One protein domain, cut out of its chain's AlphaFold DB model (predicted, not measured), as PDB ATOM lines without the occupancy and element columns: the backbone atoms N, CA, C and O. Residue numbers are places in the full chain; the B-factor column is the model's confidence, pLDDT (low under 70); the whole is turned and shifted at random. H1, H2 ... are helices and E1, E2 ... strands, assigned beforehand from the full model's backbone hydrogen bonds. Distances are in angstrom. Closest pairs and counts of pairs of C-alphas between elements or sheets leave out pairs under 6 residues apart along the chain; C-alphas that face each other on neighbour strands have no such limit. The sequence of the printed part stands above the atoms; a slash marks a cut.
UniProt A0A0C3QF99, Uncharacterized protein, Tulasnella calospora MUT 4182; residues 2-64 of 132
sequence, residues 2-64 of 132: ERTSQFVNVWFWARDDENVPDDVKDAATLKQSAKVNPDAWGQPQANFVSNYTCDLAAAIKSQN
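This is residues 2 to 64 of the 132 residues of an uncharacterized protein of Tulasnella calospora MUT 4182 (UniProt A0A0C3QF99). What is the shape? There is little regular structure: a two-stranded antiparallel ribbon, E1 beside E2, with short helices H1 and H2 toward one end and H3 toward the other. What makes it up? The 63 printed residues, of mixed class, have 20 in two named strands and three named helices, ordered E1, H1, H2, E2, H3. The whole is loose, with a radius of gyration of the C-alphas of 13.8 A and spans of 38 by 22 by 20 A.

How do the strands pair? E1, residues 7 to 10, and E2, residues 46 to 49, are antiparallel at 175 degrees; N 8 and O 48 are within hydrogen-bond range at 2.8 A. Where are the helices? H1, residues 22 to 25, and H2, residues 27 to 30, only just touch, only at the corner, with 3 pairs of C-alphas within 8 A, the closest those of Asp 23 and Thr 29, 5.5 A apart. The closest C-alphas of E1 and H3, residues 56 to 59, are those of Phe 7 and Leu 56, 7.0 A apart. The helices are too short for O i to N i+4 pairs; the O i to N i+3 pair is within range in H1, not in H2 or H3.

Where does E1 begin? C-alpha 7 is at (292.973, 319.509, 300.716); E1 is 10.0 A long, E2 9.9 A. Where does H3 end? C-alpha 59 is at (282.328, 317.203, 297.086).

How far does it reach? The farthest C-alphas, of Ala 28 and Thr 53, are 39.6 A apart. Is it continuous? The printed part has no cut, links E1 to H1 and H2 to E2 are long, and no printed residue is under 70 in pLDDT.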
ATOM      1  N   GLU A   2     292.437 320.234 309.299       95.62
ATOM      2  CA  GLU A   2     292.359 321.451 308.495       95.62
ATOM      3  C   GLU A   2     291.686 321.110 307.170       95.62
ATOM      4  O   GLU A   2     291.961 320.069 306.574       95.62
ATOM      5  N   ARG A   3     290.807 321.994 306.702       95.12
ATOM      6  CA  ARG A   3     290.124 321.842 305.424       95.12
ATOM      7  C   ARG A   3     290.220 323.125 304.615       95.12
ATOM      8  O   ARG A   3     289.844 324.194 305.089       95.12
ATOM      9  N   THR A   4     290.591 322.970 303.351       94.94
ATOM     10  CA  THR A   4     290.558 324.011 302.322       94.94
ATOM     11  C   THR A   4     289.759 323.521 301.108       94.94
ATOM     12  O   THR A   4     289.120 322.467 301.151       94.94
ATOM     13  N   SER A   5     289.759 324.283 300.011       95.06
ATOM     14  CA  SER A   5     289.254 323.794 298.721       95.06
ATOM     15  C   SER A   5     290.212 322.814 298.036       95.06
ATOM     16  O   SER A   5     289.800 322.130 297.108       95.06
ATOM     17  N   GLN A   6     291.478 322.760 298.465       96.12
ATOM     18  CA  GLN A   6     292.531 321.972 297.822       96.12
ATOM     19  C   GLN A   6     292.882 320.707 298.595       96.12
ATOM     20  O   GLN A   6     293.366 319.754 297.996       96.12
ATOM     21  N   PHE A   7     292.653 320.675 299.907       96.56
ATOM     22  CA  PHE A   7     292.973 319.509 300.716       96.56
ATOM     23  C   PHE A   7     292.155 319.424 302.005       96.56
ATOM     24  O   PHE A   7     291.582 320.408 302.483       96.56
ATOM     25  N   VAL A   8     292.160 318.229 302.593       97.38
ATOM     26  CA  VAL A   8     291.810 317.971 303.988       97.38
ATOM     27  C   VAL A   8     292.986 317.261 304.647       97.38
ATOM     28  O   VAL A   8     293.373 316.172 304.224       97.38
ATOM     29  N   ASN A   9     293.529 317.866 305.697       98.06
ATOM     30  CA  ASN A   9     294.613 317.306 306.493       98.06
ATOM     31  C   ASN A   9     294.105 316.888 307.873       98.06
ATOM     32  O   ASN A   9     293.345 317.610 308.528       98.06
ATOM     33  N   VAL A  10     294.552 315.725 308.343       98.25
ATOM     34  CA  VAL A  10     294.247 315.208 309.680       98.25
ATOM     35  C   VAL A  10     295.549 314.880 310.396       98.25
ATOM     36  O   VAL A  10     296.362 314.102 309.902       98.25
ATOM     37  N   TRP A  11     295.713 315.454 311.584       97.75
ATOM     38  CA  TRP A  11     296.807 315.163 312.502       97.75
ATOM     39  C   TRP A  11     296.257 314.444 313.726       97.75
ATOM     40  O   TRP A  11     295.119 314.686 314.141       97.75
ATOM     41  N   PHE A  12     297.080 313.568 314.283       96.81
ATOM     42  CA  PHE A  12     296.862 312.916 315.560       96.81
ATOM     43  C   PHE A  12     298.166 313.002 316.337       96.81
ATOM     44  O   PHE A  12     299.215 312.654 315.799       96.81
ATOM     45  N   TRP A  13     298.067 313.421 317.590       95.56
ATOM     46  CA  TRP A  13     299.167 313.394 318.535       95.56
ATOM     47  C   TRP A  13     298.737 312.575 319.746       95.56
ATOM     48  O   TRP A  13     297.625 312.753 320.255       95.56
ATOM     49  N   ALA A  14     299.601 311.663 320.192       95.69
ATOM     50  CA  ALA A  14     299.378 310.952 321.443       95.69
ATOM     51  C   ALA A  14     299.481 311.931 322.626       95.69
ATOM     52  O   ALA A  14     300.097 312.989 322.516       95.69
ATOM     53  N   ARG A  15     298.876 311.579 323.769       91.56
ATOM     54  CA  ARG A  15     298.772 312.478 324.933       91.56
ATOM     55  C   ARG A  15     300.122 313.040 325.394       91.56
ATOM     56  O   ARG A  15     300.180 314.215 325.740       91.56
ATOM     57  N   ASP A  16     301.159 312.209 325.365       93.19
ATOM     58  CA  ASP A  16     302.503 312.536 325.852       93.19
ATOM     59  C   ASP A  16     303.513 312.717 324.704       93.19
ATOM     60  O   ASP A  16     304.718 312.583 324.900       93.19
ATOM     61  N   ASP A  17     303.033 312.982 323.484       94.38
ATOM     62  CA  ASP A  17     303.909 313.262 322.347       94.38
ATOM     63  C   ASP A  17     304.559 314.643 322.509       94.38
ATOM     64  O   ASP A  17     303.895 315.683 322.527       94.38
ATOM     65  N   GLU A  18     305.885 314.662 322.615       93.31
ATOM     66  CA  GLU A  18     306.668 315.893 322.756       93.31
ATOM     67  C   GLU A  18     306.545 316.806 321.524       93.31
ATOM     68  O   GLU A  18     306.726 318.022 321.634       93.31
ATOM     69  N   ASN A  19     306.163 316.242 320.371       92.12
ATOM     70  CA  ASN A  19     306.023 316.949 319.102       92.12
ATOM     71  C   ASN A  19     304.644 317.585 318.896       92.12
ATOM     72  O   ASN A  19     304.385 318.105 317.809       92.12
ATOM     73  N   VAL A  20     303.747 317.563 319.893       93.50
ATOM     74  CA  VAL A  20     302.498 318.336 319.801       93.50
ATOM     75  C   VAL A  20     302.872 319.820 319.634       93.50
ATOM     76  O   VAL A  20     303.598 320.354 320.479       93.50
ATOM     77  N   PRO A  21     302.392 320.512 318.587       92.56
ATOM     78  CA  PRO A  21     302.661 321.933 318.401       92.56
ATOM     79  C   PRO A  21     302.155 322.773 319.581       92.56
ATOM     80  O   PRO A  21     301.092 322.503 320.145       92.56
ATOM     81  N   ASP A  22     302.900 323.807 319.969       89.69
ATOM     82  CA  ASP A  22     302.556 324.617 321.147       89.69
ATOM     83  C   ASP A  22     301.220 325.360 320.990       89.69
ATOM     84  O   ASP A  22     300.484 325.540 321.961       89.69
ATOM     85  N   ASP A  23     300.862 325.722 319.757       89.25
ATOM     86  CA  ASP A  23     299.566 326.314 319.421       89.25
ATOM     87  C   ASP A  23     298.396 325.315 319.488       89.25
ATOM     88  O   ASP A  23     297.246 325.746 319.535       89.25
ATOM     89  N   VAL A  24     298.676 324.008 319.558       90.25
ATOM     90  CA  VAL A  24     297.698 322.932 319.787       90.25
ATOM     91  C   VAL A  24     297.588 322.570 321.271       90.25
ATOM     92  O   VAL A  24     296.487 322.278 321.739       90.25
ATOM     93  N   LYS A  25     298.701 322.595 322.025       85.50
ATOM     94  CA  LYS A  25     298.742 322.210 323.453       85.50
ATOM     95  C   LYS A  25     297.838 323.071 324.336       85.50
ATOM     96  O   LYS A  25     297.248 322.563 325.289       85.50
ATOM     97  N   ASP A  26     297.752 324.369 324.051       79.25
ATOM     98  CA  ASP A  26     297.048 325.332 324.897       79.25
ATOM     99  C   ASP A  26     295.717 325.792 324.283       79.25
ATOM    100  O   ASP A  26     295.667 326.496 323.271       79.25
ATOM    101  N   ALA A  27     294.613 325.471 324.965       72.50
ATOM    102  CA  ALA A  27     293.270 325.905 324.592       72.50
ATOM    103  C   ALA A  27     293.104 327.439 324.556       72.50
ATOM    104  O   ALA A  27     292.244 327.944 323.832       72.50
ATOM    105  N   ALA A  28     293.894 328.202 325.319       75.38
ATOM    106  CA  ALA A  28     293.894 329.663 325.250       75.38
ATOM    107  C   ALA A  28     294.549 330.183 323.959       75.38
ATOM    108  O   ALA A  28     294.074 331.175 323.396       75.38
ATOM    109  N   THR A  29     295.580 329.491 323.464       72.69
ATOM    110  CA  THR A  29     296.216 329.781 322.170       72.69
ATOM    111  C   THR A  29     295.296 329.392 321.017       72.69
ATOM    112  O   THR A  29     295.082 330.205 320.119       72.69
ATOM    113  N   LEU A  30     294.631 328.232 321.100       76.75
ATOM    114  CA  LEU A  30     293.646 327.803 320.099       76.75
ATOM    115  C   LEU A  30     292.499 328.806 319.918       76.75
ATOM    116  O   LEU A  30     292.012 328.975 318.809       76.75
ATOM    117  N   LYS A  31     292.077 329.530 320.965       75.06
ATOM    118  CA  LYS A  31     291.029 330.568 320.851       75.06
ATOM    119  C   LYS A  31     291.447 331.781 320.012       75.06
ATOM    120  O   LYS A  31     290.597 332.593 319.652       75.06
ATOM    121  N   GLN A  32     292.732 331.925 319.706       80.44
ATOM    122  CA  GLN A  32     293.273 333.013 318.905       80.44
ATOM    123  C   GLN A  32     293.629 332.470 317.522       80.44
ATOM    124  O   GLN A  32     294.755 332.049 317.291       80.44
ATOM    125  N   SER A  33     292.686 332.513 316.576       75.00
ATOM    126  CA  SER A  33     292.884 331.956 315.225       75.00
ATOM    127  C   SER A  33     294.158 332.455 314.530       75.00
ATOM    128  O   SER A  33     294.791 331.707 313.801       75.00
ATOM    129  N   ALA A  34     294.571 333.701 314.787       79.69
ATOM    130  CA  ALA A  34     295.796 334.292 314.241       79.69
ATOM    131  C   ALA A  34     297.106 333.717 314.824       79.69
ATOM    132  O   ALA A  34     298.184 334.079 314.362       79.69
ATOM    133  N   LYS A  35     297.029 332.883 315.865       83.88
ATOM    134  CA  LYS A  35     298.170 332.218 316.509       83.88
ATOM    135  C   LYS A  35     298.326 330.757 316.096       83.88
ATOM    136  O   LYS A  35     299.327 330.160 316.467       83.88
ATOM    137  N   VAL A  36     297.370 330.215 315.343       90.06
ATOM    138  CA  VAL A  36     297.379 328.823 314.898       90.06
ATOM    139  C   VAL A  36     297.960 328.733 313.492       90.06
ATOM    140  O   VAL A  36     297.473 329.410 312.585       90.06
ATOM    141  N   ASN A  37     298.992 327.907 313.312       91.44
ATOM    142  CA  ASN A  37     299.682 327.734 312.036       91.44
ATOM    143  C   ASN A  37     299.863 326.248 311.668       91.44
ATOM    144  O   ASN A  37     300.901 325.659 311.991       91.44
ATOM    145  N   PRO A  38     298.909 325.656 310.925       93.25
ATOM    146  CA  PRO A  38     298.996 324.267 310.483       93.25
ATOM    147  C   PRO A  38     300.214 323.939 309.610       93.25
ATOM    148  O   PRO A  38     300.681 322.802 309.635       93.25
ATOM    149  N   ASP A  39     300.791 324.917 308.902       92.94
ATOM    150  CA  ASP A  39     301.992 324.700 308.079       92.94
ATOM    151  C   ASP A  39     303.213 324.295 308.928       92.94
ATOM    152  O   ASP A  39     304.148 323.669 308.428       92.94
ATOM    153  N   ALA A  40     303.211 324.628 310.226       93.62
ATOM    154  CA  ALA A  40     304.270 324.281 311.172       93.62
ATOM    155  C   ALA A  40     304.021 322.956 311.920       93.62
ATOM    156  O   ALA A  40     304.861 322.537 312.711       93.62
ATOM    157  N   TRP A  41     302.890 322.281 311.685       94.62
ATOM    158  CA  TRP A  41     302.497 321.065 312.411       94.62
ATOM    159  C   TRP A  41     303.149 319.779 311.888       94.62
ATOM    160  O   TRP A  41     302.921 318.698 312.432       94.62
ATOM    161  N   GLY A  42     303.960 319.884 310.834       94.94
ATOM    162  CA  GLY A  42     304.617 318.744 310.203       94.94
ATOM    163  C   GLY A  42     303.662 317.880 309.377       94.94
ATOM    164  O   GLY A  42     302.560 318.295 309.002       94.94
ATOM    165  N   GLN A  43     304.108 316.666 309.052       96.31
ATOM    166  CA  GLN A  43     303.372 315.775 308.160       96.31
ATOM    167  C   GLN A  43     302.042 315.326 308.799       96.31
ATOM    168  O   GLN A  43     302.050 314.784 309.906       96.31
ATOM    169  N   PRO A  44     300.900 315.483 308.109       97.75
ATOM    170  CA  PRO A  44     299.635 314.946 308.590       97.75
ATOM    171  C   PRO A  44     299.619 313.412 308.529       97.75
ATOM    172  O   PRO A  44     300.191 312.799 307.626       97.75
ATOM    173  N   GLN A  45     298.878 312.796 309.451       97.88
ATOM    174  CA  GLN A  45     298.607 311.355 309.447       97.88
ATOM    175  C   GLN A  45     297.787 310.952 308.208       97.88
ATOM    176  O   GLN A  45     297.973 309.873 307.652       97.88
ATOM    177  N   ALA A  46     296.881 311.831 307.768       98.25
ATOM    178  CA  ALA A  46     296.132 311.669 306.526       98.25
ATOM    179  C   ALA A  46     296.075 312.985 305.743       98.25
ATOM    180  O   ALA A  46     295.762 314.040 306.300       98.25
ATOM    181  N   ASN A  47     296.340 312.894 304.441       97.56
ATOM    182  CA  ASN A  47     296.326 313.999 303.491       97.56
ATOM    183  C   ASN A  47     295.423 313.618 302.311       97.56
ATOM    184  O   ASN A  47     295.745 312.726 301.529       97.56
ATOM    185  N   PHE A  48     294.269 314.275 302.213       96.75
ATOM    186  CA  PHE A  48     293.335 314.116 301.103       96.75
ATOM    187  C   PHE A  48     293.458 315.338 300.207       96.75
ATOM    188  O   PHE A  48     293.166 316.441 300.658       96.75
ATOM    189  N   VAL A  49     293.877 315.159 298.956       97.12
ATOM    190  CA  VAL A  49     294.116 316.265 298.020       97.12
ATOM    191  C   VAL A  49     293.080 316.288 296.916       97.12
ATOM    192  O   VAL A  49     292.692 315.251 296.375       97.12
ATOM    193  N   SER A  50     292.653 317.492 296.562       97.12
ATOM    194  CA  SER A  50     291.877 317.715 295.357       97.12
ATOM    195  C   SER A  50     292.768 317.462 294.145       97.12
ATOM    196  O   SER A  50     293.953 317.799 294.135       97.12
ATOM    197  N   ASN A  51     292.205 316.830 293.126       96.06
ATOM    198  CA  ASN A  51     292.893 316.505 291.885       96.06
ATOM    199  C   ASN A  51     291.875 316.452 290.731       96.06
ATOM    200  O   ASN A  51     290.699 316.769 290.900       96.06
ATOM    201  N   TYR A  52     292.316 316.026 289.550       94.38
ATOM    202  CA  TYR A  52     291.471 315.974 288.356       94.38
ATOM    203  C   TYR A  52     290.299 314.974 288.440       94.38
ATOM    204  O   TYR A  52     289.363 315.090 287.654       94.38
ATOM    205  N   THR A  53     290.322 314.004 289.363       94.75
ATOM    206  CA  THR A  53     289.215 313.056 289.598       94.75
ATOM    207  C   THR A  53     288.392 313.378 290.845       94.75
ATOM    208  O   THR A  53     287.335 312.780 291.043       94.75
ATOM    209  N   CYS A  54     288.840 314.318 291.681       93.19
ATOM    210  CA  CYS A  54     288.191 314.687 292.930       93.19
ATOM    211  C   CYS A  54     288.298 316.197 293.180       93.19
ATOM    212  O   CYS A  54     289.312 316.704 293.670       93.19
ATOM    213  N   ASP A  55     287.218 316.915 292.877       96.06
ATOM    214  CA  ASP A  55     287.028 318.298 293.314       96.06
ATOM    215  C   ASP A  55     286.504 318.308 294.760       96.06
ATOM    216  O   ASP A  55     285.324 318.041 295.018       96.06
ATOM    217  N   LEU A  56     287.383 318.625 295.715       95.50
ATOM    218  CA  LEU A  56     287.020 318.669 297.134       95.50
ATOM    219  C   LEU A  56     286.068 319.823 297.460       95.50
ATOM    220  O   LEU A  56     285.249 319.691 298.371       95.50
ATOM    221  N   ALA A  57     286.144 320.937 296.728       94.06
ATOM    222  CA  ALA A  57     285.260 322.077 296.937       94.06
ATOM    223  C   ALA A  57     283.819 321.748 296.526       94.06
ATOM    224  O   ALA A  57     282.872 322.183 297.187       94.06
ATOM    225  N   ALA A  58     283.647 320.950 295.468       94.88
ATOM    226  CA  ALA A  58     282.340 320.464 295.041       94.88
ATOM    227  C   ALA A  58     281.818 319.313 295.919       94.88
ATOM    228  O   ALA A  58     280.623 319.268 296.230       94.88
ATOM    229  N   ALA A  59     282.699 318.394 296.325       94.25
ATOM    230  CA  ALA A  59     282.328 317.203 297.086       94.25
ATOM    231  C   ALA A  59     281.981 317.512 298.549       94.25
ATOM    232  O   ALA A  59     281.029 316.956 299.097       94.25
ATOM    233  N   ILE A  60     282.730 318.411 299.191       92.81
ATOM    234  CA  ILE A  60     282.557 318.726 300.607       92.81
ATOM    235  C   ILE A  60     281.924 320.112 300.720       92.81
ATOM    236  O   ILE A  60     282.535 321.123 300.387       92.81
ATOM    237  N   LYS A  61     280.696 320.179 301.242       92.19
ATOM    238  CA  LYS A  61     279.971 321.438 301.510       92.19
ATOM    239  C   LYS A  61     280.091 321.840 302.980       92.19
ATOM    240  O   LYS A  61     280.959 321.316 303.681       92.19
ATOM    241  N   SER A  62     279.274 322.772 303.462       94.00
ATOM    242  CA  SER A  62     279.148 323.044 304.899       94.00
ATOM    243  C   SER A  62     278.856 321.744 305.654       94.00
ATOM    244  O   SER A  62     278.014 320.963 305.218       94.00
ATOM    245  N   GLN A  63     279.590 321.495 306.738       95.12
ATOM    246  CA  GLN A  63     279.504 320.260 307.518       95.12
ATOM    247  C   GLN A  63     279.001 320.561 308.927       95.12
ATOM    248  O   GLN A  63     279.293 321.624 309.474       95.12
ATOM    249  N   ASN A  64     278.309 319.590 309.516       96.81
ATOM    250  CA  ASN A  64     278.084 319.534 310.954       96.81
ATOM    251  C   ASN A  64     279.147 318.627 311.576       96.81
ATOM    252  O   ASN A  64     279.533 317.625 310.975       96.81
TER     253      ASN A  64